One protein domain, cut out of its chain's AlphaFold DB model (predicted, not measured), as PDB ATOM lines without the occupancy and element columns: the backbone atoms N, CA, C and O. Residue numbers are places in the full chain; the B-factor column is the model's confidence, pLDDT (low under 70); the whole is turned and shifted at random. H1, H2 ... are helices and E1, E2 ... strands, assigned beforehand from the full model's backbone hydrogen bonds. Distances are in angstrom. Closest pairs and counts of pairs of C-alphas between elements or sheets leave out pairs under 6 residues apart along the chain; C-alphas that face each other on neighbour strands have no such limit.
ATOM      1  N   SER A   2     -16.562 -28.221  10.046       46.66
ATOM      2  CA  SER A   2     -16.731 -28.265  11.505       46.66
ATOM      3  C   SER A   2     -18.158 -28.719  11.783       46.66
ATOM      4  O   SER A   2     -19.094 -27.956  11.551       46.66
ATOM      5  N   GLU A   3     -18.334 -29.969  12.210       51.75
ATOM      6  CA  GLU A   3     -19.609 -30.419  12.764       51.75
ATOM      7  C   GLU A   3     -19.888 -29.578  14.007       51.75
ATOM      8  O   GLU A   3     -19.270 -29.722  15.062       51.75
ATOM      9  N   LYS A   4     -20.792 -28.614  13.850       55.59
ATOM     10  CA  LYS A   4     -21.339 -27.852  14.958       55.59
ATOM     11  C   LYS A   4     -22.299 -28.807  15.652       55.59
ATOM     12  O   LYS A   4     -23.465 -28.887  15.278       55.59
ATOM     13  N   HIS A   5     -21.781 -29.610  16.578       55.38
ATOM     14  CA  HIS A   5     -22.620 -30.463  17.403       55.38
ATOM     15  C   HIS A   5     -23.648 -29.551  18.082       55.38
ATOM     16  O   HIS A   5     -23.299 -28.735  18.934       55.38
ATOM     17  N   ASN A   6     -24.910 -29.641  17.650       62.69
ATOM     18  CA  ASN A   6     -26.051 -28.982  18.286       62.69
ATOM     19  C   ASN A   6     -26.374 -29.729  19.587       62.69
ATOM     20  O   ASN A   6     -27.467 -30.258  19.774       62.69
ATOM     21  N   SER A   7     -25.374 -29.851  20.456       70.69
ATOM     22  CA  SER A   7     -25.511 -30.456  21.765       70.69
ATOM     23  C   SER A   7     -26.317 -29.496  22.624       70.69
ATOM     24  O   SER A   7     -25.919 -28.346  22.822       70.69
ATOM     25  N   VAL A   8     -27.464 -29.961  23.112       81.50
ATOM     26  CA  VAL A   8     -28.281 -29.207  24.065       81.50
ATOM     27  C   VAL A   8     -27.435 -28.961  25.314       81.50
ATOM     28  O   VAL A   8     -26.959 -29.906  25.945       81.50
ATOM     29  N   ILE A   9     -27.205 -27.687  25.636       83.81
ATOM     30  CA  ILE A   9     -26.475 -27.289  26.840       83.81
ATOM     31  C   ILE A   9     -27.441 -27.432  28.012       83.81
ATOM     32  O   ILE A   9     -28.435 -26.718  28.074       83.81
ATOM     33  N   ALA A  10     -27.142 -28.343  28.931       83.69
ATOM     34  CA  ALA A  10     -27.939 -28.567  30.132       83.69
ATOM     35  C   ALA A  10     -27.446 -27.713  31.308       83.69
ATOM     36  O   ALA A  10     -28.208 -27.388  32.213       83.69
ATOM     37  N   VAL A  11     -26.158 -27.351  31.322       80.81
ATOM     38  CA  VAL A  11     -25.552 -26.598  32.424       80.81
ATOM     39  C   VAL A  11     -24.550 -25.584  31.884       80.81
ATOM     40  O   VAL A  11     -23.699 -25.920  31.061       80.81
ATOM     41  N   ILE A  12     -24.602 -24.350  32.387       86.31
ATOM     42  CA  ILE A  12     -23.621 -23.301  32.089       86.31
ATOM     43  C   ILE A  12     -22.764 -23.019  33.324       86.31
ATOM     44  O   ILE A  12     -23.283 -22.660  34.374       86.31
ATOM     45  N   GLY A  13     -21.447 -23.118  33.176       84.62
ATOM     46  CA  GLY A  13     -20.444 -22.634  34.118       84.62
ATOM     47  C   GLY A  13     -19.879 -21.281  33.685       84.62
ATOM     48  O   GLY A  13     -19.413 -21.137  32.555       84.62
ATOM     49  N   ILE A  14     -19.882 -20.297  34.585       84.12
ATOM     50  CA  ILE A  14     -19.297 -18.967  34.366       84.12
ATOM     51  C   ILE A  14     -18.121 -18.779  35.320       84.12
ATOM     52  O   ILE A  14     -18.339 -18.685  36.526       84.12
ATOM     53  N   ASP A  15     -16.901 -18.679  34.784       80.81
ATOM     54  CA  ASP A  15     -15.712 -18.261  35.536       80.81
ATOM     55  C   ASP A  15     -15.573 -16.738  35.520       80.81
ATOM     56  O   ASP A  15     -15.373 -16.128  34.462       80.81
ATOM     57  N   ILE A  16     -15.626 -16.117  36.697       76.69
ATOM     58  CA  ILE A  16     -15.410 -14.678  36.861       76.69
ATOM     59  C   ILE A  16     -13.934 -14.422  37.181       76.69
ATOM     60  O   ILE A  16     -13.521 -14.202  38.327       76.69
ATOM     61  N   GLY A  17     -13.114 -14.427  36.134       76.50
ATOM     62  CA  GLY A  17     -11.722 -14.002  36.202       76.50
ATOM     63  C   GLY A  17     -11.576 -12.487  36.402       76.50
ATOM     64  O   GLY A  17     -12.502 -11.700  36.222       76.50
ATOM     65  N   LYS A  18     -10.366 -12.032  36.762       76.50
ATOM     66  CA  LYS A  18     -10.082 -10.588  36.924       76.50
ATOM     67  C   LYS A  18     -10.179  -9.813  35.599       76.50
ATOM     68  O   LYS A  18     -10.624  -8.665  35.596       76.50
ATOM     69  N   ASN A  19      -9.767 -10.451  34.502       75.06
ATOM     70  CA  ASN A  19      -9.585  -9.815  33.189       75.06
ATOM     71  C   ASN A  19     -10.420 -10.465  32.073       75.06
ATOM     72  O   ASN A  19     -10.594  -9.875  31.007       75.06
ATOM     73  N   SER A  20     -10.917 -11.677  32.304       79.75
ATOM     74  CA  SER A  20     -11.656 -12.460  31.320       79.75
ATOM     75  C   SER A  20     -12.736 -13.285  31.992       79.75
ATOM     76  O   SER A  20     -12.560 -13.719  33.129       79.75
ATOM     77  N   PHE A  21     -13.800 -13.536  31.246       83.38
ATOM     78  CA  PHE A  21     -14.860 -14.457  31.604       83.38
ATOM     79  C   PHE A  21     -14.716 -15.723  30.773       83.38
ATOM     80  O   PHE A  21     -14.439 -15.638  29.572       83.38
ATOM     81  N   TYR A  22     -14.903 -16.878  31.400       86.62
ATOM     82  CA  TYR A  22     -15.039 -18.136  30.672       86.62
ATOM     83  C   TYR A  22     -16.458 -18.653  30.824       86.62
ATOM     84  O   TYR A  22     -16.953 -18.783  31.938       86.62
ATOM     85  N   ILE A  23     -17.086 -18.950  29.694       88.06
ATOM     86  CA  ILE A  23     -18.385 -19.606  29.617       88.06
ATOM     87  C   ILE A  23     -18.120 -21.038  29.169       88.06
ATOM     88  O   ILE A  23     -17.566 -21.256  28.087       88.06
ATOM     89  N   ILE A  24     -18.481 -21.998  30.014       88.81
ATOM     90  CA  ILE A  24     -18.408 -23.429  29.737       88.81
ATOM     91  C   ILE A  24     -19.833 -23.967  29.702       88.81
ATOM     92  O   ILE A  24     -20.536 -23.883  30.699       88.81
ATOM     93  N   GLY A  25     -20.267 -24.507  28.571       89.81
ATOM     94  CA  GLY A  25     -21.524 -25.243  28.477       89.81
ATOM     95  C   GLY A  25     -21.247 -26.735  28.548       89.81
ATOM     96  O   GLY A  25     -20.421 -27.235  27.780       89.81
ATOM     97  N   LEU A  26     -21.927 -27.428  29.454       87.94
ATOM     98  CA  LEU A  26     -21.942 -28.882  29.525       87.94
ATOM     99  C   LEU A  26     -23.248 -29.412  28.932       87.94
ATOM    100  O   LEU A  26     -24.311 -28.817  29.127       87.94
ATOM    101  N   ASP A  27     -23.163 -30.526  28.215       85.25
ATOM    102  CA  ASP A  27     -24.342 -31.272  27.781       85.25
ATOM    103  C   ASP A  27     -24.975 -32.058  28.947       85.25
ATOM    104  O   ASP A  27     -24.443 -32.104  30.060       85.25
ATOM    105  N   GLY A  28     -26.115 -32.711  28.703       84.19
ATOM    106  CA  GLY A  28     -26.792 -33.540  29.710       84.19
ATOM    107  C   GLY A  28     -25.992 -34.760  30.196       84.19
ATOM    108  O   GLY A  28     -26.392 -35.403  31.161       84.19
ATOM    109  N   ARG A  29     -24.865 -35.088  29.548       85.31
ATOM    110  CA  ARG A  29     -23.937 -36.165  29.935       85.31
ATOM    111  C   ARG A  29     -22.702 -35.630  30.670       85.31
ATOM    112  O   ARG A  29     -21.863 -36.421  31.093       85.31
ATOM    113  N   GLY A  30     -22.585 -34.310  30.833       82.38
ATOM    114  CA  GLY A  30     -21.444 -33.643  31.458       82.38
ATOM    115  C   GLY A  30     -20.247 -33.416  30.528       82.38
ATOM    116  O   GLY A  30     -19.185 -33.020  31.009       82.38
ATOM    117  N   ALA A  31     -20.378 -33.641  29.217       84.69
ATOM    118  CA  ALA A  31     -19.325 -33.341  28.251       84.69
ATOM    119  C   ALA A  31     -19.315 -31.848  27.890       84.69
ATOM    120  O   ALA A  31     -20.354 -31.189  27.853       84.69
ATOM    121  N   ILE A  32     -18.129 -31.298  27.606       86.56
ATOM    122  CA  ILE A  32     -17.975 -29.884  27.243       86.56
ATOM    123  C   ILE A  32     -18.495 -29.670  25.818       86.56
ATOM    124  O   ILE A  32     -17.823 -30.006  24.846       86.56
ATOM    125  N   ALA A  33     -19.676 -29.067  25.714       85.44
ATOM    126  CA  ALA A  33     -20.321 -28.708  24.456       85.44
ATOM    127  C   ALA A  33     -19.959 -27.288  23.989       85.44
ATOM    128  O   ALA A  33     -19.920 -27.014  22.792       85.44
ATOM    129  N   LEU A  34     -19.674 -26.373  24.924       84.25
ATOM    130  CA  LEU A  34     -19.324 -24.984  24.628       84.25
ATOM    131  C   LEU A  34     -18.152 -24.527  25.494       84.25
ATOM    132  O   LEU A  34     -18.133 -24.749  26.702       84.25
ATOM    133  N   ARG A  35     -17.200 -23.814  24.888       88.06
ATOM    134  CA  ARG A  35     -16.144 -23.098  25.606       88.06
ATOM    135  C   ARG A  35     -15.871 -21.767  24.932       88.06
ATOM    136  O   ARG A  35     -15.336 -21.727  23.829       88.06
ATOM    137  N   GLN A  36     -16.198 -20.675  25.612       85.88
ATOM    138  CA  GLN A  36     -15.965 -19.330  25.099       85.88
ATOM    139  C   GLN A  36     -15.252 -18.463  26.130       85.88
ATOM    140  O   GLN A  36     -15.565 -18.495  27.317       85.88
ATOM    141  N   LYS A  37     -14.284 -17.672  25.662       88.19
ATOM    142  CA  LYS A  37     -13.567 -16.684  26.469       88.19
ATOM    143  C   LYS A  37     -13.984 -15.290  26.025       88.19
ATOM    144  O   LYS A  37     -13.872 -14.973  24.846       88.19
ATOM    145  N   TRP A  38     -14.434 -14.471  26.963       81.75
ATOM    146  CA  TRP A  38     -14.824 -13.085  26.719       81.75
ATOM    147  C   TRP A  38     -13.898 -12.160  27.506       81.75
ATOM    148  O   TRP A  38     -13.536 -12.448  28.650       81.75
ATOM    149  N   SER A  39     -13.483 -11.049  26.902       78.94
ATOM    150  CA  SER A  39     -12.728 -10.005  27.601       78.94
ATOM    151  C   SER A  39     -13.674  -9.067  28.352       78.94
ATOM    152  O   SER A  39     -14.837  -8.898  27.988       78.94
ATOM    153  N   ARG A  40     -13.183  -8.419  29.411       70.38
ATOM    154  CA  ARG A  40     -14.032  -7.570  30.257       70.38
ATOM    155  C   ARG A  40     -14.609  -6.346  29.544       70.38
ATOM    156  O   ARG A  40     -15.711  -5.928  29.875       70.38
ATOM    157  N   GLY A  41     -13.902  -5.831  28.538       70.69
ATOM    158  CA  GLY A  41     -14.393  -4.745  27.687       70.69
ATOM    159  C   GLY A  41     -15.580  -5.146  26.807       70.69
ATOM    160  O   GLY A  41     -16.358  -4.282  26.433       70.69
ATOM    161  N   GLN A  42     -15.761  -6.443  26.528       69.50
ATOM    162  CA  GLN A  42     -16.886  -6.949  25.729       69.50
ATOM    163  C   GLN A  42     -18.160  -7.171  26.556       69.50
ATOM    164  O   GLN A  42     -19.246  -7.223  25.994       69.50
ATOM    165  N   VAL A  43     -18.031  -7.318  27.880       66.88
ATOM    166  CA  VAL A  43     -19.156  -7.566  28.807       66.88
ATOM    167  C   VAL A  43     -19.609  -6.278  29.508       66.88
ATOM    168  O   VAL A  43     -20.660  -6.248  30.143       66.88
ATOM    169  N   ALA A  44     -18.821  -5.201  29.423       61.25
ATOM    170  CA  ALA A  44     -19.178  -3.922  30.017       61.25
ATOM    171  C   ALA A  44     -20.411  -3.339  29.314       61.25
ATOM    172  O   ALA A  44     -20.376  -3.023  28.126       61.25
ATOM    173  N   LEU A  45     -21.500  -3.180  30.068       57.91
ATOM    174  CA  LEU A  45     -22.629  -2.367  29.633       57.91
ATOM    175  C   LEU A  45     -22.142  -0.918  29.435       57.91
ATOM    176  O   LEU A  45     -21.267  -0.475  30.190       57.91
ATOM    177  N   GLU A  95     -14.491 -19.380  44.760       44.69
ATOM    178  CA  GLU A  95     -15.721 -18.554  44.713       44.69
ATOM    179  C   GLU A  95     -16.131 -18.006  43.323       44.69
ATOM    180  O   GLU A  95     -16.945 -17.091  43.232       44.69
ATOM    181  N   LYS A  96     -15.548 -18.477  42.218       58.81
ATOM    182  CA  LYS A  96     -15.624 -17.808  40.910       58.81
ATOM    183  C   LYS A  96     -16.329 -18.590  39.822       58.81
ATOM    184  O   LYS A  96     -16.414 -18.066  38.722       58.81
ATOM    185  N   PHE A  97     -16.831 -19.784  40.115       54.69
ATOM    186  CA  PHE A  97     -17.606 -20.565  39.158       54.69
ATOM    187  C   PHE A  97     -19.076 -20.560  39.556       54.69
ATOM    188  O   PHE A  97     -19.442 -21.092  40.603       54.69
ATOM    189  N   ILE A  98     -19.913 -19.943  38.723       76.38
ATOM    190  CA  ILE A  98     -21.371 -20.001  38.860       76.38
ATOM    191  C   ILE A  98     -21.872 -21.072  37.899       76.38
ATOM    192  O   ILE A  98     -21.673 -20.939  36.695       76.38
ATOM    193  N   TRP A  99     -22.510 -22.114  38.430       78.25
ATOM    194  CA  TRP A  99     -23.164 -23.153  37.640       78.25
ATOM    195  C   TRP A  99     -24.666 -22.897  37.610       78.25
ATOM    196  O   TRP A  99     -25.305 -22.825  38.658       78.25
ATOM    197  N   LEU A 100     -25.218 -22.740  36.412       79.56
ATOM    198  CA  LEU A 100     -26.639 -22.520  36.181       79.56
ATOM    199  C   LEU A 100     -27.193 -23.709  35.389       79.56
ATOM    200  O   LEU A 100     -26.753 -23.913  34.254       79.56
ATOM    201  N   PRO A 101     -28.117 -24.500  35.959       76.88
ATOM    202  CA  PRO A 101     -28.860 -25.482  35.184       76.88
ATOM    203  C   PRO A 101     -29.790 -24.757  34.207       76.88
ATOM    204  O   PRO A 101     -30.394 -23.738  34.550       76.88
ATOM    205  N   LEU A 102     -29.886 -25.276  32.989       74.19
ATOM    206  CA  LEU A 102     -30.863 -24.857  31.993       74.19
ATOM    207  C   LEU A 102     -32.027 -25.866  31.970       74.19
ATOM    208  O   LEU A 102     -31.774 -27.056  32.172       74.19
ATOM    209  N   PRO A 103     -33.277 -25.395  31.799       67.56
ATOM    210  CA  PRO A 103     -34.454 -26.255  31.682       67.56
ATOM    211  C   PRO A 103     -34.464 -27.070  30.384       67.56
ATOM    212  O   PRO A 103     -33.866 -26.611  29.382       67.56
TER     213      PRO A 103
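This is residues 2 to 45 and 95 to 103 of the 103 residues of the protein "Uncultured bacterium genome assembly Metasoil_fosmids_resub" of uncultured bacterium (UniProt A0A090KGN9). One twisted sheet of four strands makes the body, a single layer; short H1 grazes it at the end of E3, and a tail, residues 2 to 8, leads off past the E3 edge. The 53 printed residues include E1, E2, E3, H1 and E4 in chain order. The sheet runs E3, E2, E1, E4, antiparallel; the class is mostly strand. The whole is only just loose, close to compact: radius of gyration of the C-alphas 12.1 A, spans 30 by 28 by 17 A.

E2 (residues 20 to 27) forms hairpins with E1 (9 to 16; N 13 to O 24, 2.7 A) and E3 (32 to 39; N 21 to O 38, 2.8 A), a meander, each strand the antiparallel neighbour of the one before. E4 (97 to 101) is antiparallel to E1, at 160 degrees, with N 14 and O 98 2.8 A apart, within hydrogen-bond range. E3 and E4 are apart. H1 (40 to 43) only grazes the sheet; it is too short for an O i to N i+4 pair.

E1 begins at C-alpha 9 (-26.475, -27.289, 26.840) and spans 19.5 A, E2 23.0 A, E3 20.6 A, H1 5.3 A. E4, 12.9 A, ends at C-alpha 101 (-28.860, -25.482, 35.184).

The C-alphas of Ser 2 and Glu 95 are farthest apart, 34.6 A. Residues 46 to 94 are not printed; C-alphas 45 and 95 are 23.2 A apart across the cut. The links printed whole are tight. The pLDDT is under 70 at residues 2 to 6, 42 to 45, 95 to 97 and 103.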